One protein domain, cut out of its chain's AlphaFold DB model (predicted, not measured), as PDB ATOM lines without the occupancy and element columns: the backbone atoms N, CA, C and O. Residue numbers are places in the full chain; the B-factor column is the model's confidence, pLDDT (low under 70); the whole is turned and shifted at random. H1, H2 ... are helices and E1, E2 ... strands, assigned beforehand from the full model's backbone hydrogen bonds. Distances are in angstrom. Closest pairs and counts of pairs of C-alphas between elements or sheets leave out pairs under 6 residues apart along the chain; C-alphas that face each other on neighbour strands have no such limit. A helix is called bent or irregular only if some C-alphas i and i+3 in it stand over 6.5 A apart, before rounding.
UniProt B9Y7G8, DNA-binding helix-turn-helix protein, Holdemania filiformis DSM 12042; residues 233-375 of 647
ATOM      1  N   GLY A 233    -101.915  12.465  57.766       87.06
ATOM      2  CA  GLY A 233    -102.865  13.047  56.815       87.06
ATOM      3  C   GLY A 233    -102.525  12.788  55.336       87.06
ATOM      4  O   GLY A 233    -101.811  11.834  55.023       87.06
ATOM      5  N   PRO A 234    -103.115  13.561  54.402       89.12
ATOM      6  CA  PRO A 234    -102.919  13.370  52.968       89.12
ATOM      7  C   PRO A 234    -101.567  13.912  52.490       89.12
ATOM      8  O   PRO A 234    -101.091  14.944  52.954       89.12
ATOM      9  N   VAL A 235    -101.000  13.254  51.483       91.81
ATOM     10  CA  VAL A 235     -99.786  13.697  50.782       91.81
ATOM     11  C   VAL A 235    -100.116  14.671  49.644       91.81
ATOM     12  O   VAL A 235    -101.152  14.535  48.986       91.81
ATOM     13  N   LYS A 236     -99.222  15.626  49.372       93.62
ATOM     14  CA  LYS A 236     -99.270  16.503  48.194       93.62
ATOM     15  C   LYS A 236     -98.445  15.882  47.068       93.62
ATOM     16  O   LYS A 236     -97.253  15.652  47.234       93.62
ATOM     17  N   LEU A 237     -99.076  15.665  45.918       93.75
ATOM     18  CA  LEU A 237     -98.426  15.213  44.687       93.75
ATOM     19  C   LEU A 237     -98.299  16.380  43.713       93.75
ATOM     20  O   LEU A 237     -99.292  17.056  43.442       93.75
ATOM     21  N   GLN A 238     -97.098  16.602  43.186       94.56
ATOM     22  CA  GLN A 238     -96.825  17.663  42.226       94.56
ATOM     23  C   GLN A 238     -95.814  17.183  41.183       94.56
ATOM     24  O   GLN A 238     -94.654  16.943  41.501       94.56
ATOM     25  N   TRP A 239     -96.254  17.054  39.934       93.88
ATOM     26  CA  TRP A 239     -95.361  16.800  38.804       93.88
ATOM     27  C   TRP A 239     -94.588  18.080  38.481       93.88
ATOM     28  O   TRP A 239     -95.196  19.133  38.288       93.88
ATOM     29  N   LEU A 240     -93.259  17.992  38.523       93.44
ATOM     30  CA  LEU A 240     -92.342  19.079  38.169       93.44
ATOM     31  C   LEU A 240     -91.930  18.974  36.697       93.44
ATOM     32  O   LEU A 240     -91.852  19.988  36.021       93.44
ATOM     33  N   ALA A 241     -91.757  17.745  36.212       90.56
ATOM     34  CA  ALA A 241     -91.640  17.377  34.803       90.56
ATOM     35  C   ALA A 241     -92.576  16.184  34.528       90.56
ATOM     36  O   ALA A 241     -93.144  15.633  35.476       90.56
ATOM     37  N   GLU A 242     -92.731  15.750  33.273       88.44
ATOM     38  CA  GLU A 242     -93.549  14.567  32.939       88.44
ATOM     39  C   GLU A 242     -93.051  13.287  33.633       88.44
ATOM     40  O   GLU A 242     -93.813  12.356  33.874       88.44
ATOM     41  N   ASP A 243     -91.781  13.254  34.026       86.94
ATOM     42  CA  ASP A 243     -91.100  12.094  34.586       86.94
ATOM     43  C   ASP A 243     -90.456  12.358  35.965       86.94
ATOM     44  O   ASP A 243     -89.749  11.505  36.512       86.94
ATOM     45  N   VAL A 244     -90.765  13.508  36.577       90.56
ATOM     46  CA  VAL A 244     -90.345  13.865  37.939       90.56
ATOM     47  C   VAL A 244     -91.552  14.327  38.749       90.56
ATOM     48  O   VAL A 244     -92.117  15.396  38.512       90.56
ATOM     49  N   CYS A 245     -91.932  13.543  39.758       92.75
ATOM     50  CA  CYS A 245     -93.036  13.857  40.660       92.75
ATOM     51  C   CYS A 245     -92.537  14.065  42.091       92.75
ATOM     52  O   CYS A 245     -92.049  13.138  42.741       92.75
ATOM     53  N   ALA A 246     -92.708  15.279  42.602       94.44
ATOM     54  CA  ALA A 246     -92.451  15.626  43.986       94.44
ATOM     55  C   ALA A 246     -93.634  15.222  44.878       94.44
ATOM     56  O   ALA A 246     -94.791  15.574  44.628       94.44
ATOM     57  N   ILE A 247     -93.326  14.502  45.953       94.38
ATOM     58  CA  ILE A 247     -94.282  13.989  46.927       94.38
ATOM     59  C   ILE A 247     -93.977  14.638  48.272       94.38
ATOM     60  O   ILE A 247     -93.045  14.239  48.968       94.38
ATOM     61  N   THR A 248     -94.755  15.643  48.652       94.38
ATOM     62  CA  THR A 248     -94.576  16.359  49.921       94.38
ATOM     63  C   THR A 248     -95.552  15.826  50.959       94.38
ATOM     64  O   THR A 248     -96.730  15.611  50.666       94.38
ATOM     65  N   TYR A 249     -95.071  15.603  52.174       92.50
ATOM     66  CA  TYR A 249     -95.864  15.039  53.256       92.50
ATOM     67  C   TYR A 249     -95.478  15.643  54.600       92.50
ATOM     68  O   TYR A 249     -94.397  16.207  54.758       92.50
ATOM     69  N   GLN A 250     -96.389  15.536  55.560       92.38
ATOM     70  CA  GLN A 250     -96.191  16.007  56.922       92.38
ATOM     71  C   GLN A 250     -96.121  14.814  57.874       92.38
ATOM     72  O   GLN A 250     -96.792  13.802  57.665       92.38
ATOM     73  N   THR A 251     -95.289  14.929  58.896       87.62
ATOM     74  CA  THR A 251     -95.090  13.939  59.961       87.62
ATOM     75  C   THR A 251     -95.792  14.374  61.248       87.62
ATOM     76  O   THR A 251     -96.284  15.498  61.350       87.62
ATOM     77  N   LEU A 252     -95.849  13.484  62.245       84.81
ATOM     78  CA  LEU A 252     -96.569  13.709  63.514       84.81
ATOM     79  C   LEU A 252     -96.051  14.906  64.334       84.81
ATOM     80  O   LEU A 252     -96.788  15.506  65.114       84.81
ATOM     81  N   ASP A 253     -94.777  15.253  64.178       84.31
ATOM     82  CA  ASP A 253     -94.121  16.427  64.770       84.31
ATOM     83  C   ASP A 253     -94.347  17.716  63.960       84.31
ATOM     84  O   ASP A 253     -93.858  18.783  64.329       84.31
ATOM     85  N   ARG A 254     -95.156  17.636  62.896       86.75
ATOM     86  CA  ARG A 254     -95.500  18.706  61.957       86.75
ATOM     87  C   ARG A 254     -94.366  19.158  61.039       86.75
ATOM     88  O   ARG A 254     -94.603  20.123  60.300       86.75
ATOM     89  N   SER A 255     -93.208  18.499  61.021       85.19
ATOM     90  CA  SER A 255     -92.191  18.788  60.007       85.19
ATOM     91  C   SER A 255     -92.680  18.371  58.618       85.19
ATOM     92  O   SER A 255     -93.542  17.505  58.444       85.19
ATOM     93  N   VAL A 256     -92.179  19.074  57.603       89.25
ATOM     94  CA  VAL A 256     -92.521  18.826  56.203       89.25
ATOM     95  C   VAL A 256     -91.353  18.101  55.563       89.25
ATOM     96  O   VAL A 256     -90.228  18.591  55.576       89.25
ATOM     97  N   HIS A 257     -91.640  16.942  54.990       87.88
ATOM     98  CA  HIS A 257     -90.675  16.101  54.305       87.88
ATOM     99  C   HIS A 257     -91.086  15.910  52.848       87.88
ATOM    100  O   HIS A 257     -92.223  16.181  52.444       87.88
ATOM    101  N   GLN A 258     -90.146  15.428  52.043       87.94
ATOM    102  CA  GLN A 258     -90.373  15.193  50.631       87.94
ATOM    103  C   GLN A 258     -89.714  13.893  50.178       87.94
ATOM    104  O   GLN A 258     -88.634  13.531  50.631       87.94
ATOM    105  N   MET A 259     -90.402  13.193  49.287       86.56
ATOM    106  CA  MET A 259     -89.892  12.082  48.495       86.56
ATOM    107  C   MET A 259     -90.052  12.472  47.026       86.56
ATOM    108  O   MET A 259     -91.060  13.087  46.675       86.56
ATOM    109  N   ILE A 260     -89.111  12.124  46.154       87.75
ATOM    110  CA  ILE A 260     -89.220  12.446  44.726       87.75
ATOM    111  C   ILE A 260     -89.221  11.152  43.916       87.75
ATOM    112  O   ILE A 260     -88.327  10.314  44.024       87.75
ATOM    113  N   ALA A 261     -90.265  10.969  43.112       85.56
ATOM    114  CA  ALA A 261     -90.384   9.854  42.191       85.56
ATOM    115  C   ALA A 261     -89.868  10.272  40.813       85.56
ATOM    116  O   ALA A 261     -90.504  11.072  40.129       85.56
ATOM    117  N   THR A 262     -88.736   9.699  40.415       84.88
ATOM    118  CA  THR A 262     -88.113   9.906  39.105       84.88
ATOM    119  C   THR A 262     -88.304   8.688  38.199       84.88
ATOM    120  O   THR A 262     -88.340   7.532  38.665       84.88
ATOM    121  N   PHE A 263     -88.479   8.947  36.902       76.56
ATOM    122  CA  PHE A 263     -88.712   7.942  35.871       76.56
ATOM    123  C   PHE A 263     -87.777   8.173  34.677       76.56
ATOM    124  O   PHE A 263     -87.921   9.141  33.957       76.56
ATOM    125  N   GLY A 264     -86.859   7.243  34.423       69.69
ATOM    126  CA  GLY A 264     -85.923   7.369  33.302       69.69
ATOM    127  C   GLY A 264     -84.650   8.119  33.676       69.69
ATOM    128  O   GLY A 264     -84.290   8.173  34.853       69.69
ATOM    129  N   ASP A 265     -83.969   8.616  32.648       68.62
ATOM    130  CA  ASP A 265     -82.646   9.225  32.715       68.62
ATOM    131  C   ASP A 265     -82.482  10.280  31.594       68.62
ATOM    132  O   ASP A 265     -83.291  10.312  30.661       68.62
ATOM    133  N   ARG A 266     -81.477  11.159  31.691       67.06
ATOM    134  CA  ARG A 266     -81.078  12.126  30.640       67.06
ATOM    135  C   ARG A 266     -79.771  11.753  29.936       67.06
ATOM    136  O   ARG A 266     -79.442  12.385  28.929       67.06
ATOM    137  N   GLY A 267     -79.048  10.766  30.468       55.97
ATOM    138  CA  GLY A 267     -77.833  10.190  29.889       55.97
ATOM    139  C   GLY A 267     -78.079   8.907  29.092       55.97
ATOM    140  O   GLY A 267     -79.222   8.492  28.874       55.97
ATOM    141  N   ASP A 268     -76.990   8.281  28.642       47.16
ATOM    142  CA  ASP A 268     -77.016   6.938  28.051       47.16
ATOM    143  C   ASP A 268     -77.347   5.910  29.163       47.16
ATOM    144  O   ASP A 268     -76.943   6.129  30.305       47.16
ATOM    145  N   PRO A 269     -78.037   4.777  28.903       32.59
ATOM    146  CA  PRO A 269     -78.532   3.835  29.926       32.59
ATOM    147  C   PRO A 269     -77.481   3.177  30.842       32.59
ATOM    148  O   PRO A 269     -77.822   2.248  31.578       32.59
ATOM    149  N   ILE A 270     -76.213   3.573  30.728       31.42
ATOM    150  CA  ILE A 270     -75.029   2.866  31.208       31.42
ATOM    151  C   ILE A 270     -74.168   3.749  32.141       31.42
ATOM    152  O   ILE A 270     -73.443   3.188  32.958       31.42
ATOM    153  N   SER A 271     -74.296   5.089  32.124       34.62
ATOM    154  CA  SER A 271     -73.528   5.992  33.002       34.62
ATOM    155  C   SER A 271     -74.370   6.544  34.167       34.62
ATOM    156  O   SER A 271     -75.369   7.238  33.990       34.62
ATOM    157  N   TYR A 272     -73.966   6.247  35.411       41.59
ATOM    158  CA  TYR A 272     -74.552   6.873  36.605       41.59
ATOM    159  C   TYR A 272     -73.992   8.290  36.753       41.59
ATOM    160  O   TYR A 272     -73.019   8.525  37.466       41.59
ATOM    161  N   HIS A 273     -74.595   9.250  36.061       51.19
ATOM    162  CA  HIS A 273     -74.234  10.649  36.240       51.19
ATOM    163  C   HIS A 273     -74.886  11.221  37.512       51.19
ATOM    164  O   HIS A 273     -76.057  10.971  37.820       51.19
ATOM    165  N   ASN A 274     -74.116  11.987  38.286       65.62
ATOM    166  CA  ASN A 274     -74.644  12.715  39.434       65.62
ATOM    167  C   ASN A 274     -75.312  14.004  38.937       65.62
ATOM    168  O   ASN A 274     -74.654  14.835  38.309       65.62
ATOM    169  N   MET A 275     -76.597  14.201  39.252       76.50
ATOM    170  CA  MET A 275     -77.321  15.419  38.873       76.50
ATOM    171  C   MET A 275     -76.594  16.686  39.343       76.50
ATOM    172  O   MET A 275     -76.567  17.669  38.608       76.50
ATOM    173  N   ALA A 276     -75.979  16.667  40.531       75.06
ATOM    174  CA  ALA A 276     -75.202  17.793  41.048       75.06
ATOM    175  C   ALA A 276     -74.062  18.201  40.099       75.06
ATOM    176  O   ALA A 276     -73.871  19.386  39.833       75.06
ATOM    177  N   SER A 277     -73.364  17.224  39.517       76.19
ATOM    178  CA  SER A 277     -72.326  17.467  38.513       76.19
ATOM    179  C   SER A 277     -72.923  17.949  37.189       76.19
ATOM    180  O   SER A 277     -72.395  18.870  36.570       76.19
ATOM    181  N   ALA A 278     -74.062  17.387  36.780       78.75
ATOM    182  CA  ALA A 278     -74.704  17.701  35.505       78.75
ATOM    183  C   ALA A 278     -75.184  19.158  35.406       78.75
ATOM    184  O   ALA A 278     -75.210  19.754  34.324       78.75
ATOM    185  N   ILE A 279     -75.578  19.749  36.537       86.62
ATOM    186  CA  ILE A 279     -76.125  21.107  36.586       86.62
ATOM    187  C   ILE A 279     -75.062  22.193  36.785       86.62
ATOM    188  O   ILE A 279     -75.436  23.359  36.872       86.62
ATOM    189  N   GLN A 280     -73.766  21.868  36.823       85.44
ATOM    190  CA  GLN A 280     -72.702  22.861  37.033       85.44
ATOM    191  C   GLN A 280     -72.808  24.043  36.078       85.44
ATOM    192  O   GLN A 280     -72.924  23.841  34.873       85.44
ATOM    193  N   GLY A 281     -72.726  25.267  36.594       85.56
ATOM    194  CA  GLY A 281     -72.796  26.511  35.834       85.56
ATOM    195  C   GLY A 281     -73.804  27.505  36.406       85.56
ATOM    196  O   GLY A 281     -74.380  27.311  37.477       85.56
ATOM    197  N   GLU A 282     -74.015  28.594  35.666       89.25
ATOM    198  CA  GLU A 282     -74.948  29.648  36.059       89.25
ATOM    199  C   GLU A 282     -76.271  29.519  35.314       89.25
ATOM    200  O   GLU A 282     -76.312  29.450  34.080       89.25
ATOM    201  N   TRP A 283     -77.364  29.573  36.064       91.06
ATOM    202  CA  TRP A 283     -78.718  29.486  35.546       91.06
ATOM    203  C   TRP A 283     -79.517  30.717  35.952       91.06
ATOM    204  O   TRP A 283     -79.522  31.116  37.117       91.06
ATOM    205  N   SER A 284     -80.232  31.300  34.995       88.62
ATOM    206  CA  SER A 284     -81.152  32.410  35.238       88.62
ATOM    207  C   SER A 284     -82.567  32.015  34.862       88.62
ATOM    208  O   SER A 284     -82.780  31.128  34.038       88.62
ATOM    209  N   LEU A 285     -83.548  32.710  35.419       88.50
ATOM    210  CA  LEU A 285     -84.944  32.469  35.086       88.50
ATOM    211  C   LEU A 285     -85.220  32.645  33.574       88.50
ATOM    212  O   LEU A 285     -84.691  33.561  32.942       88.50
ATOM    213  N   MET A 286     -86.065  31.781  33.000       78.50
ATOM    214  CA  MET A 286     -86.425  31.809  31.571       78.50
ATOM    215  C   MET A 286     -87.224  33.064  31.176       78.50
ATOM    216  O   MET A 286     -87.135  33.535  30.041       78.50
ATOM    217  N   GLU A 287     -88.016  33.621  32.097       70.94
ATOM    218  CA  GLU A 287     -88.803  34.828  31.844       70.94
ATOM    219  C   GLU A 287     -87.951  36.084  32.060       70.94
ATOM    220  O   GLU A 287     -87.494  36.371  33.166       70.94
ATOM    221  N   THR A 288     -87.799  36.888  31.007       50.97
ATOM    222  CA  THR A 288     -86.949  38.092  30.929       50.97
ATOM    223  C   THR A 288     -87.316  39.238  31.891       50.97
ATOM    224  O   THR A 288     -86.737  40.314  31.787       50.97
ATOM    225  N   ASN A 289     -88.254  39.048  32.827       48.06
ATOM    226  CA  ASN A 289     -88.757  40.109  33.710       48.06
ATOM    227  C   ASN A 289     -89.084  39.689  35.156       48.06
ATOM    228  O   ASN A 289     -89.741  40.450  35.870       48.06
ATOM    229  N   ALA A 290     -88.629  38.528  35.630       53.03
ATOM    230  CA  ALA A 290     -88.926  38.082  36.992       53.03
ATOM    231  C   ALA A 290     -87.676  38.053  37.894       53.03
ATOM    232  O   ALA A 290     -86.837  37.164  37.827       53.03
ATOM    233  N   ALA A 291     -87.607  39.084  38.746       58.94
ATOM    234  CA  ALA A 291     -87.012  39.124  40.084       58.94
ATOM    235  C   ALA A 291     -85.741  38.292  40.314       58.94
ATOM    236  O   ALA A 291     -85.846  37.235  40.913       58.94
ATOM    237  N   GLY A 292     -84.573  38.792  39.888       72.25
ATOM    238  CA  GLY A 292     -83.254  38.530  40.496       72.25
ATOM    239  C   GLY A 292     -82.802  37.079  40.706       72.25
ATOM    240  O   GLY A 292     -81.740  36.890  41.286       72.25
ATOM    241  N   TRP A 293     -83.580  36.084  40.279       87.31
ATOM    242  CA  TRP A 293     -83.367  34.680  40.578       87.31
ATOM    243  C   TRP A 293     -82.195  34.154  39.761       87.31
ATOM    244  O   TRP A 293     -82.240  34.139  38.526       87.31
ATOM    245  N   LYS A 294     -81.173  33.681  40.465       89.62
ATOM    246  CA  LYS A 294     -79.988  33.046  39.911       89.62
ATOM    247  C   LYS A 294     -79.696  31.776  40.701       89.62
ATOM    248  O   LYS A 294     -79.792  31.764  41.926       89.62
ATOM    249  N   ILE A 295     -79.354  30.715  39.983       92.12
ATOM    250  CA  ILE A 295     -78.797  29.497  40.566       92.12
ATOM    251  C   ILE A 295     -77.364  29.397  40.074       92.12
ATOM    252  O   ILE A 295     -77.119  29.442  38.866       92.12
ATOM    253  N   VAL A 296     -76.424  29.269  40.998       90.69
ATOM    254  CA  VAL A 296     -75.029  28.970  40.681       90.69
ATOM    255  C   VAL A 296     -74.720  27.612  41.284       90.69
ATOM    256  O   VAL A 296     -74.786  27.446  42.495       90.69
ATOM    257  N   ALA A 297     -74.443  26.631  40.432       87.31
ATOM    258  CA  ALA A 297     -73.946  25.331  40.860       87.31
ATOM    259  C   ALA A 297     -72.455  25.270  40.529       87.31
ATOM    260  O   ALA A 297     -72.075  25.329  39.356       87.31
ATOM    261  N   ASP A 298     -71.614  25.195  41.552       82.31
ATOM    262  CA  ASP A 298     -70.161  25.187  41.407       82.31
ATOM    263  C   ASP A 298     -69.524  24.053  42.221       82.31
ATOM    264  O   ASP A 298     -70.172  23.059  42.531       82.31
ATOM    265  N   ARG A 299     -68.224  24.131  42.512       73.00
ATOM    266  CA  ARG A 299     -67.516  23.074  43.251       73.00
ATOM    267  C   ARG A 299     -67.878  23.024  44.736       73.00
ATOM    268  O   ARG A 299     -67.672  21.992  45.362       73.00
ATOM    269  N   THR A 300     -68.367  24.123  45.299       75.31
ATOM    270  CA  THR A 300     -68.657  24.252  46.730       75.31
ATOM    271  C   THR A 300     -70.093  23.870  47.067       75.31
ATOM    272  O   THR A 300     -70.357  23.397  48.173       75.31
ATOM    273  N   GLY A 301     -71.006  23.995  46.105       83.19
ATOM    274  CA  GLY A 301     -72.382  23.571  46.278       83.19
ATOM    275  C   GLY A 301     -73.337  24.232  45.297       83.19
ATOM    276  O   GLY A 301     -72.995  24.545  44.154       83.19
ATOM    277  N   ILE A 302     -74.570  24.409  45.765       90.62
ATOM    278  CA  ILE A 302     -75.670  25.014  45.024       90.62
ATOM    279  C   ILE A 302     -76.091  26.290  45.750       90.62
ATOM    280  O   ILE A 302     -76.586  26.258  46.877       90.62
ATOM    281  N   HIS A 303     -75.930  27.414  45.062       93.12
ATOM    282  CA  HIS A 303     -76.207  28.750  45.567       93.12
ATOM    283  C   HIS A 303     -77.475  29.290  44.913       93.12
ATOM    284  O   HIS A 303     -77.564  29.396  43.685       93.12
ATOM    285  N   LEU A 304     -78.466  29.625  45.734       92.81
ATOM    286  CA  LEU A 304     -79.718  30.242  45.320       92.81
ATOM    287  C   LEU A 304     -79.695  31.721  45.696       92.81
ATOM    288  O   LEU A 304     -79.634  32.073  46.874       92.81
ATOM    289  N   GLU A 305     -79.822  32.590  44.703       89.75
ATOM    290  CA  GLU A 305     -79.913  34.031  44.907       89.75
ATOM    291  C   GLU A 305     -81.205  34.561  44.295       89.75
ATOM    292  O   GLU A 305     -81.584  34.190  43.190       89.75
ATOM    293  N   ASN A 306     -81.881  35.452  45.006       84.31
ATOM    294  CA  ASN A 306     -82.915  36.318  44.463       84.31
ATOM    295  C   ASN A 306     -83.006  37.558  45.325       84.31
ATOM    296  O   ASN A 306     -83.735  37.488  46.306       84.31
ATOM    297  N   GLY A 307     -82.313  38.647  44.963       76.69
ATOM    298  CA  GLY A 307     -82.447  40.048  45.430       76.69
ATOM    299  C   GLY A 307     -82.561  40.339  46.943       76.69
ATOM    300  O   GLY A 307     -81.911  41.236  47.464       76.69
ATOM    301  N   THR A 308     -83.432  39.621  47.641       79.31
ATOM    302  CA  THR A 308     -83.699  39.559  49.081       79.31
ATOM    303  C   THR A 308     -83.315  38.226  49.748       79.31
ATOM    304  O   THR A 308     -83.274  38.167  50.973       79.31
ATOM    305  N   LEU A 309     -83.099  37.156  48.977       83.75
ATOM    306  CA  LEU A 309     -82.810  35.798  49.439       83.75
ATOM    307  C   LEU A 309     -81.432  35.380  48.922       83.75
ATOM    308  O   LEU A 309     -81.183  35.481  47.724       83.75
ATOM    309  N   GLN A 310     -80.580  34.895  49.817       90.44
ATOM    310  CA  GLN A 310     -79.318  34.247  49.483       90.44
ATOM    311  C   GLN A 310     -79.211  32.997  50.353       90.44
ATOM    312  O   GLN A 310     -79.215  33.093  51.581       90.44
ATOM    313  N   GLU A 311     -79.218  31.831  49.720       92.38
ATOM    314  CA  GLU A 311     -79.140  30.541  50.392       92.38
ATOM    315  C   GLU A 311     -78.106  29.660  49.712       92.38
ATOM    316  O   GLU A 311     -78.204  29.390  48.518       92.38
ATOM    317  N   ASP A 312     -77.160  29.172  50.502       92.00
ATOM    318  CA  ASP A 312     -76.100  28.288  50.045       92.00
ATOM    319  C   ASP A 312     -76.351  26.886  50.604       92.00
ATOM    320  O   ASP A 312     -76.665  26.731  51.790       92.00
ATOM    321  N   TYR A 313     -76.239  25.881  49.743       87.38
ATOM    322  CA  TYR A 313     -76.405  24.474  50.088       87.38
ATOM    323  C   TYR A 313     -75.144  23.721  49.684       87.38
ATOM    324  O   TYR A 313     -74.813  23.669  48.497       87.38
ATOM    325  N   ALA A 314     -74.445  23.132  50.654       80.81
ATOM    326  CA  ALA A 314     -73.349  22.216  50.359       80.81
ATOM    327  C   ALA A 314     -73.894  20.956  49.667       80.81
ATOM    328  O   ALA A 314     -75.070  20.615  49.811       80.81
ATOM    329  N   TYR A 315     -73.049  20.229  48.934       78.12
ATOM    330  CA  TYR A 315     -73.489  18.982  48.297       78.12
ATOM    331  C   TYR A 315     -73.927  17.910  49.304       78.12
ATOM    332  O   TYR A 315     -74.840  17.148  48.999       78.12
ATOM    333  N   ASP A 316     -73.374  17.917  50.519       72.75
ATOM    334  CA  ASP A 316     -73.809  17.040  51.617       72.75
ATOM    335  C   ASP A 316     -75.252  17.330  52.073       72.75
ATOM    336  O   ASP A 316     -75.954  16.440  52.554       72.75
ATOM    337  N   ASP A 317     -75.725  18.563  51.866       75.62
ATOM    338  CA  ASP A 317     -77.094  18.995  52.150       75.62
ATOM    339  C   ASP A 317     -78.045  18.787  50.952       75.62
ATOM    340  O   ASP A 317     -79.252  19.035  51.052       75.62
ATOM    341  N   ALA A 318     -77.534  18.324  49.807       77.25
ATOM    342  CA  ALA A 318     -78.308  18.052  48.601       77.25
ATOM    343  C   ALA A 318     -78.572  16.546  48.462       77.25
ATOM    344  O   ALA A 318     -77.724  15.772  48.029       77.25
ATOM    345  N   VAL A 319     -79.790  16.115  48.786       79.88
ATOM    346  CA  VAL A 319     -80.174  14.698  48.741       79.88
ATOM    347  C   VAL A 319     -80.608  14.312  47.322       79.88
ATOM    348  O   VAL A 319     -81.615  14.846  46.837       79.88
ATOM    349  N   PRO A 320     -79.919  13.375  46.645       77.88
ATOM    350  CA  PRO A 320     -80.268  12.980  45.289       77.88
ATOM    351  C   PRO A 320     -81.435  11.994  45.230       77.88
ATOM    352  O   PRO A 320     -81.572  11.091  46.054       77.88
ATOM    353  N   PHE A 321     -82.261  12.135  44.194       75.94
ATOM    354  CA  PHE A 321     -83.380  11.247  43.888       75.94
ATOM    355  C   PHE A 321     -83.259  10.708  42.461       75.94
ATOM    356  O   PHE A 321     -83.900  11.179  41.520       75.94
ATOM    357  N   GLY A 322     -82.444   9.666  42.304       73.50
ATOM    358  CA  GLY A 322     -82.033   9.186  40.983       73.50
ATOM    359  C   GLY A 322     -81.165  10.226  40.274       73.50
ATOM    360  O   GLY A 322     -80.502  11.027  40.925       73.50
ATOM    361  N   THR A 323     -81.192  10.229  38.945       77.69
ATOM    362  CA  THR A 323     -80.361  11.121  38.124       77.69
ATOM    363  C   THR A 323     -81.060  12.425  37.720       77.69
ATOM    364  O   THR A 323     -80.467  13.279  37.070       77.69
ATOM    365  N   LEU A 324     -82.333  12.598  38.102       82.81
ATOM    366  CA  LEU A 324     -83.197  13.666  37.578       82.81
ATOM    367  C   LEU A 324     -83.577  14.743  38.596       82.81
ATOM    368  O   LEU A 324     -84.103  15.782  38.191       82.81
ATOM    369  N   ALA A 325     -83.403  14.492  39.899       87.50
ATOM    370  CA  ALA A 325     -83.836  15.426  40.937       87.50
ATOM    371  C   ALA A 325     -82.914  15.467  42.168       87.50
ATOM    372  O   ALA A 325     -82.342  14.451  42.562       87.50
ATOM    373  N   LEU A 326     -82.852  16.635  42.812       88.19
ATOM    374  CA  LEU A 326     -82.201  16.883  44.101       88.19
ATOM    375  C   LEU A 326     -83.198  17.551  45.056       88.19
ATOM    376  O   LEU A 326     -83.962  18.432  44.655       88.19
ATOM    377  N   ALA A 327     -83.164  17.181  46.332       87.94
ATOM    378  CA  ALA A 327     -83.792  17.949  47.401       87.94
ATOM    379  C   ALA A 327     -82.710  18.716  48.168       87.94
ATOM    380  O   ALA A 327     -81.800  18.106  48.718       87.94
ATOM    381  N   LEU A 328     -82.818  20.043  48.208       90.50
ATOM    382  CA  LEU A 328     -81.918  20.898  48.976       90.50
ATOM    383  C   LEU A 328     -82.446  21.001  50.403       90.50
ATOM    384  O   LEU A 328     -83.549  21.516  50.630       90.50
ATOM    385  N   CYS A 329     -81.681  20.474  51.350       85.00
ATOM    386  CA  CYS A 329     -82.059  20.370  52.747       85.00
ATOM    387  C   CYS A 329     -81.334  21.414  53.597       85.00
ATOM    388  O   CYS A 329     -80.219  21.819  53.311       85.00
ATOM    389  N   ARG A 330     -81.974  21.849  54.679       84.31
ATOM    390  CA  ARG A 330     -81.340  22.628  55.744       84.31
ATOM    391  C   ARG A 330     -81.684  21.961  57.061       84.31
ATOM    392  O   ARG A 330     -82.858  21.674  57.298       84.31
ATOM    393  N   ASP A 331     -80.669  21.657  57.864       78.00
ATOM    394  CA  ASP A 331     -80.815  20.890  59.108       78.00
ATOM    395  C   ASP A 331     -81.563  19.553  58.888       78.00
ATOM    396  O   ASP A 331     -82.414  19.146  59.679       78.00
ATOM    397  N   GLY A 332     -81.299  18.892  57.752       75.75
ATOM    398  CA  GLY A 332     -81.950  17.634  57.361       75.75
ATOM    399  C   GLY A 332     -83.400  17.757  56.862       75.75
ATOM    400  O   GLY A 332     -84.025  16.737  56.568       75.75
ATOM    401  N   LEU A 333     -83.951  18.973  56.739       79.62
ATOM    402  CA  LEU A 333     -85.310  19.214  56.242       79.62
ATOM    403  C   LEU A 333     -85.313  19.849  54.841       79.62
ATOM    404  O   LEU A 333     -84.658  20.876  54.644       79.62
ATOM    405  N   PRO A 334     -86.095  19.318  53.883       88.19
ATOM    406  CA  PRO A 334     -86.101  19.804  52.507       88.19
ATOM    407  C   PRO A 334     -86.751  21.190  52.398       88.19
ATOM    408  O   PRO A 334     -87.906  21.376  52.783       88.19
ATOM    409  N   GLN A 335     -86.017  22.148  51.833       93.50
ATOM    410  CA  GLN A 335     -86.473  23.520  51.577       93.50
ATOM    411  C   GLN A 335     -86.860  23.717  50.109       93.50
ATOM    412  O   GLN A 335     -87.890  24.325  49.800       93.50
ATOM    413  N   TRP A 336     -86.068  23.140  49.201       95.31
ATOM    414  CA  TRP A 336     -86.249  23.268  47.758       95.31
ATOM    415  C   TRP A 336     -86.102  21.929  47.048       95.31
ATOM    416  O   TRP A 336     -85.369  21.047  47.483       95.31
ATOM    417  N   THR A 337     -86.780  21.803  45.915       96.06
ATOM    418  CA  THR A 337     -86.596  20.714  44.961       96.06
ATOM    419  C   THR A 337     -86.004  21.265  43.681       96.06
ATOM    420  O   THR A 337     -86.565  22.201  43.113       96.06
ATOM    421  N   LEU A 338     -84.928  20.654  43.205       95.25
ATOM    422  CA  LEU A 338     -84.399  20.846  41.863       95.25
ATOM    423  C   LEU A 338     -84.734  19.629  41.006       95.25
ATOM    424  O   LEU A 338     -84.597  18.496  41.464       95.25
ATOM    425  N   ALA A 339     -85.152  19.856  39.766       94.19
ATOM    426  CA  ALA A 339     -85.440  18.801  38.800       94.19
ATOM    427  C   ALA A 339     -84.993  19.193  37.387       94.19
ATOM    428  O   ALA A 339     -85.071  20.362  37.010       94.19
ATOM    429  N   LEU A 340     -84.555  18.213  36.601       91.88
ATOM    430  CA  LEU A 340     -84.240  18.394  35.183       91.88
ATOM    431  C   LEU A 340     -85.517  18.318  34.337       91.88
ATOM    432  O   LEU A 340     -86.318  17.393  34.503       91.88
ATOM    433  N   SER A 341     -85.701  19.250  33.398       91.38
ATOM    434  CA  SER A 341     -86.799  19.150  32.429       91.38
ATOM    435  C   SER A 341     -86.602  17.974  31.466       91.38
ATOM    436  O   SER A 341     -85.493  17.460  31.300       91.38
ATOM    437  N   GLU A 342     -87.686  17.504  30.847       86.44
ATOM    438  CA  GLU A 342     -87.635  16.370  29.910       86.44
ATOM    439  C   GLU A 342     -86.944  16.724  28.587       86.44
ATOM    440  O   GLU A 342     -86.376  15.852  27.940       86.44
ATOM    441  N   GLU A 343     -86.945  17.998  28.182       82.94
ATOM    442  CA  GLU A 343     -86.414  18.385  26.868       82.94
ATOM    443  C   GLU A 343     -84.880  18.405  26.792       82.94
ATOM    444  O   GLU A 343     -84.325  18.505  25.697       82.94
ATOM    445  N   GLY A 344     -84.192  18.357  27.935       79.50
ATOM    446  CA  GLY A 344     -82.737  18.419  27.966       79.50
ATOM    447  C   GLY A 344     -82.064  17.069  27.768       79.50
ATOM    448  O   GLY A 344     -82.646  16.009  27.970       79.50
ATOM    449  N   THR A 345     -80.793  17.122  27.403       79.81
ATOM    450  CA  THR A 345     -79.931  15.952  27.224       79.81
ATOM    451  C   THR A 345     -78.609  16.196  27.926       79.81
ATOM    452  O   THR A 345     -78.233  17.345  28.162       79.81
ATOM    453  N   LEU A 346     -77.871  15.136  28.232       76.25
ATOM    454  CA  LEU A 346     -76.463  15.292  28.572       76.25
ATOM    455  C   LEU A 346     -75.625  15.495  27.308       76.25
ATOM    456  O   LEU A 346     -75.961  14.986  26.236       76.25
ATOM    457  N   ASN A 347     -74.561  16.281  27.419       75.75
ATOM    458  CA  ASN A 347     -73.515  16.344  26.404       75.75
ATOM    459  C   ASN A 347     -72.430  15.279  26.678       75.75
ATOM    460  O   ASN A 347     -72.530  14.514  27.629       75.75
ATOM    461  N   GLU A 348     -71.368  15.254  25.869       67.62
ATOM    462  CA  GLU A 348     -70.239  14.315  26.028       67.62
ATOM    463  C   GLU A 348     -69.465  14.464  27.356       67.62
ATOM    464  O   GLU A 348     -68.610  13.639  27.654       67.62
ATOM    465  N   GLN A 349     -69.733  15.511  28.144       66.06
ATOM    466  CA  GLN A 349     -69.119  15.761  29.456       66.06
ATOM    467  C   GLN A 349     -70.095  15.515  30.617       66.06
ATOM    468  O   GLN A 349     -69.883  16.040  31.709       66.06
ATOM    469  N   ASP A 350     -71.199  14.800  30.373       71.75
ATOM    470  CA  ASP A 350     -72.280  14.565  31.338       71.75
ATOM    471  C   ASP A 350     -72.911  15.852  31.908       71.75
ATOM    472  O   ASP A 350     -73.556  15.841  32.958       71.75
ATOM    473  N   LEU A 351     -72.773  16.984  31.203       79.69
ATOM    474  CA  LEU A 351     -73.427  18.240  31.563       79.69
ATOM    475  C   LEU A 351     -74.802  18.331  30.918       79.69
ATOM    476  O   LEU A 351     -74.974  18.093  29.722       79.69
ATOM    477  N   PHE A 352     -75.782  18.763  31.706       82.81
ATOM    478  CA  PHE A 352     -77.145  18.957  31.241       82.81
ATOM    479  C   PHE A 352     -77.236  20.186  30.333       82.81
ATOM    480  O   PHE A 352     -76.955  21.324  30.739       82.81
ATOM    481  N   VAL A 353     -77.635  19.950  29.087       82.06
ATOM    482  CA  VAL A 353     -77.744  20.942  28.017       82.06
ATOM    483  C   VAL A 353     -79.115  20.877  27.351       82.06
ATOM    484  O   VAL A 353     -79.836  19.891  27.467       82.06
ATOM    485  N   ASN A 354     -79.489  21.947  26.644       81.75
ATOM    486  CA  ASN A 354     -80.733  22.060  25.866       81.75
ATOM    487  C   ASN A 354     -82.057  21.939  26.653       81.75
ATOM    488  O   ASN A 354     -83.117  22.071  26.050       81.75
ATOM    489  N   GLY A 355     -82.012  21.744  27.973       85.88
ATOM    490  CA  GLY A 355     -83.177  21.718  28.858       85.88
ATOM    491  C   GLY A 355     -83.225  22.892  29.831       85.88
ATOM    492  O   GLY A 355     -82.379  23.792  29.813       85.88
ATOM    493  N   SER A 356     -84.222  22.859  30.710       90.62
ATOM    494  CA  SER A 356     -84.386  23.816  31.803       90.62
ATOM    495  C   SER A 356     -84.241  23.139  33.163       90.62
ATOM    496  O   SER A 356     -84.557  21.959  33.335       90.62
ATOM    497  N   LEU A 357     -83.735  23.894  34.134       92.94
ATOM    498  CA  LEU A 357     -83.651  23.480  35.526       92.94
ATOM    499  C   LEU A 357     -84.879  24.010  36.269       92.94
ATOM    500  O   LEU A 357     -85.161  25.207  36.245       92.94
ATOM    501  N   ILE A 358     -85.620  23.121  36.916       94.81
ATOM    502  CA  ILE A 358     -86.886  23.432  37.577       94.81
ATOM    503  C   ILE A 358     -86.640  23.501  39.081       94.81
ATOM    504  O   ILE A 358     -86.336  22.487  39.704       94.81
ATOM    505  N   LEU A 359     -86.796  24.684  39.675       95.00
ATOM    506  CA  LEU A 359     -86.705  24.909  41.118       95.00
ATOM    507  C   LEU A 359     -88.109  25.056  41.707       95.00
ATOM    508  O   LEU A 359     -88.901  25.880  41.251       95.00
ATOM    509  N   CYS A 360     -88.429  24.300  42.752       95.31
ATOM    510  CA  CYS A 360     -89.734  24.358  43.405       95.31
ATOM    511  C   CYS A 360     -89.595  24.437  44.934       95.31
ATOM    512  O   CYS A 360     -88.941  23.574  45.520       95.31
ATOM    513  N   PRO A 361     -90.221  25.420  45.611       94.62
ATOM    514  CA  PRO A 361     -90.243  25.456  47.069       94.62
ATOM    515  C   PRO A 361     -91.036  24.283  47.656       94.62
ATOM    516  O   PRO A 361     -92.144  23.964  47.196       94.62
ATOM    517  N   VAL A 362     -90.511  23.689  48.726       94.00
ATOM    518  CA  VAL A 362     -91.136  22.561  49.424       94.00
ATOM    519  C   VAL A 362     -92.142  23.077  50.447       94.00
ATOM    520  O   VAL A 362     -91.805  23.716  51.438       94.00
ATOM    521  N   ALA A 363     -93.425  22.805  50.209       93.00
ATOM    522  CA  ALA A 363     -94.498  23.135  51.144       93.00
ATOM    523  C   ALA A 363     -95.735  22.261  50.909       93.00
ATOM    524  O   ALA A 363     -95.994  21.832  49.788       93.00
ATOM    525  N   MET A 364     -96.563  22.070  51.941       92.38
ATOM    526  CA  MET A 364     -97.854  21.373  51.805       92.38
ATOM    527  C   MET A 364     -98.890  22.159  50.985       92.38
ATOM    528  O   MET A 364     -99.812  21.569  50.422       92.38
ATOM    529  N   LYS A 365     -98.746  23.486  50.883       92.25
ATOM    530  CA  LYS A 365     -99.565  24.317  49.988       92.25
ATOM    531  C   LYS A 365     -99.072  24.206  48.535       92.25
ATOM    532  O   LYS A 365     -97.897  23.898  48.322       92.25
ATOM    533  N   PRO A 366     -99.927  24.481  47.536       88.00
ATOM    534  CA  PRO A 366     -99.483  24.603  46.151       88.00
ATOM    535  C   PRO A 366     -98.367  25.648  46.025       88.00
ATOM    536  O   PRO A 366     -98.499  26.764  46.534       88.00
ATOM    537  N   THR A 367     -97.275  25.272  45.366       91.56
ATOM    538  CA  THR A 367     -96.108  26.121  45.099       91.56
ATOM    539  C   THR A 367     -95.861  26.164  43.595       91.56
ATOM    540  O   THR A 367     -96.054  25.161  42.908       91.56
ATOM    541  N   ALA A 368     -95.503  27.336  43.070       88.81
ATOM    542  CA  ALA A 368     -95.226  27.506  41.648       88.81
ATOM    543  C   ALA A 368     -93.770  27.100  41.356       88.81
ATOM    544  O   ALA A 368     -92.878  27.620  42.031       88.81
ATOM    545  N   PRO A 369     -93.522  26.185  40.400       92.06
ATOM    546  CA  PRO A 369     -92.172  25.887  39.948       92.06
ATOM    547  C   PRO A 369     -91.602  27.068  39.152       92.06
ATOM    548  O   PRO A 369     -92.328  27.776  38.453       92.06
ATOM    549  N   LEU A 370     -90.296  27.270  39.273       91.62
ATOM    550  CA  LEU A 370     -89.519  28.294  38.590       91.62
ATOM    551  C   LEU A 370     -88.587  27.601  37.596       91.62
ATOM    552  O   LEU A 370     -87.818  26.728  37.990       91.62
ATOM    553  N   ASN A 371     -88.649  27.991  36.324       91.94
ATOM    554  CA  ASN A 371     -87.843  27.389  35.264       91.94
ATOM    555  C   ASN A 371     -86.635  28.267  34.949       91.94
ATOM    556  O   ASN A 371     -86.775  29.461  34.662       91.94
ATOM    557  N   PHE A 372     -85.460  27.655  34.965       91.31
ATOM    558  CA  PHE A 372     -84.185  28.305  34.735       91.31
ATOM    559  C   PHE A 372     -83.519  27.771  33.473       91.31
ATOM    560  O   PHE A 372     -83.581  26.582  33.170       91.31
ATOM    561  N   VAL A 373     -82.841  28.655  32.755       89.50
ATOM    562  CA  VAL A 373     -82.041  28.342  31.574       89.50
ATOM    563  C   VAL A 373     -80.587  28.667  31.880       89.50
ATOM    564  O   VAL A 373     -80.277  29.640  32.571       89.50
ATOM    565  N   ARG A 374     -79.688  27.836  31.363       86.31
ATOM    566  CA  ARG A 374     -78.250  28.037  31.480       86.31
ATOM    567  C   ARG A 374     -77.842  29.338  30.784       86.31
ATOM    568  O   ARG A 374     -78.190  29.569  29.628       86.31
ATOM    569  N   THR A 375     -77.092  30.172  31.493       82.69
ATOM    570  CA  THR A 375     -76.569  31.457  30.996       82.69
ATOM    571  C   THR A 375     -75.056  31.488  30.892       82.69
ATOM    572  O   THR A 375     -74.524  32.230  30.068       82.69
TER     573      THR A 375
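AT A GLANCE: This is residues 233 to 375 of the 647 residues of the protein "DNA-binding helix-turn-helix protein" of Holdemania filiformis DSM 12042 (UniProt B9Y7G8). A long nine-stranded sheet curls like part of a barrel and folds back on itself, the leaf E7 E6 E5 E4 E12 E11 facing E9 and E8 across the hinge E10. A smaller sheet, E1 E2 E3, packs face to face on the E8 to E11 part with its strands crossed, and the short H1 sits near one end of the fold. The printed part has 143 residues, with one named helix and twelve named strands that follow along the chain as E1 E2 E3 H1 E4 E5 E6 E7 E8 E9 E10 E11 E12; the class is mostly strand, the strands holding 74 and the helix 4 of the 143 printed residues. Both sheets are antiparallel, in the orders E7 E6 E5 E4 E12 E11 E10 E9 E8 and E1 E2 E3. The whole is compact, with a radius of gyration of the C-alphas of 14.6 A and spans of 46 by 37 by 27 A.

IN THESE COORDINATES: The large sheet holds E7, residues 309 to 314; E6, 301 to 306; E5, 293 to 297; E4, 281 to 285; E12, 370 to 374; E11, 357 to 361; E10, 333 to 340, 21.1 A long; E9, 325 to 330; and E8, 318 to 321. The small sheet holds E1, residues 233 to 241, 25.1 A; E2, 244 to 251, 22.5 A; and E3, 256 to 262, 19.8 A. H1 is residues 275 to 278. C-alpha 233 is at (-102.865, 13.047, 56.815) and C-alpha 374 at (-78.250, 28.037, 31.480).

HOW THE PARTS SIT: The folded sheet, one sheet bent into two leaves, is strongly twisted, and E10 bends by 53 degrees at residue 336. E11 and E10 are antiparallel at 155 degrees, with N 337 and O 360 2.8 A apart, within hydrogen-bond range. E12 is staggered: N 372 and O 357 of E11 are 2.8 A apart, N 373 and O 284 of E4 2.8 A. The edge strands E7 and E8 meet only through their link; the closest C-alphas of E7 and E9, Tyr 313 and Leu 328, are 6.7 A apart. The two sheets form a sandwich, two sheets face to face, with strands at 45 degrees; the closest C-alphas of E3 and E8, Ile 260 and Phe 321, are 6.0 A apart. Between E2 and E3, N 247 and O 259 are 2.8 A apart. E1 E2 E3, E4 E5 E6 E7 and E8 to E12 are meanders, each strand the antiparallel neighbour of the one before. H1, too short for an O i to N i+4 pair, has its one O i to N i+3 pair within range; it is on the large sheet at a height of 6.9 A, over none of its strands.

THE WHOLE: The farthest C-alphas, of Leu 252 and Glu 348, are 45.8 A apart. The printed part has no cut. The links E3 to H1 and E10 to E11 are long; in the latter, residues 345 to 346 pair with 352 to 353. Mean pLDDT of the printed part is 82.4, under 70 at residues 264 to 274, 288 to 291 and 348 to 349.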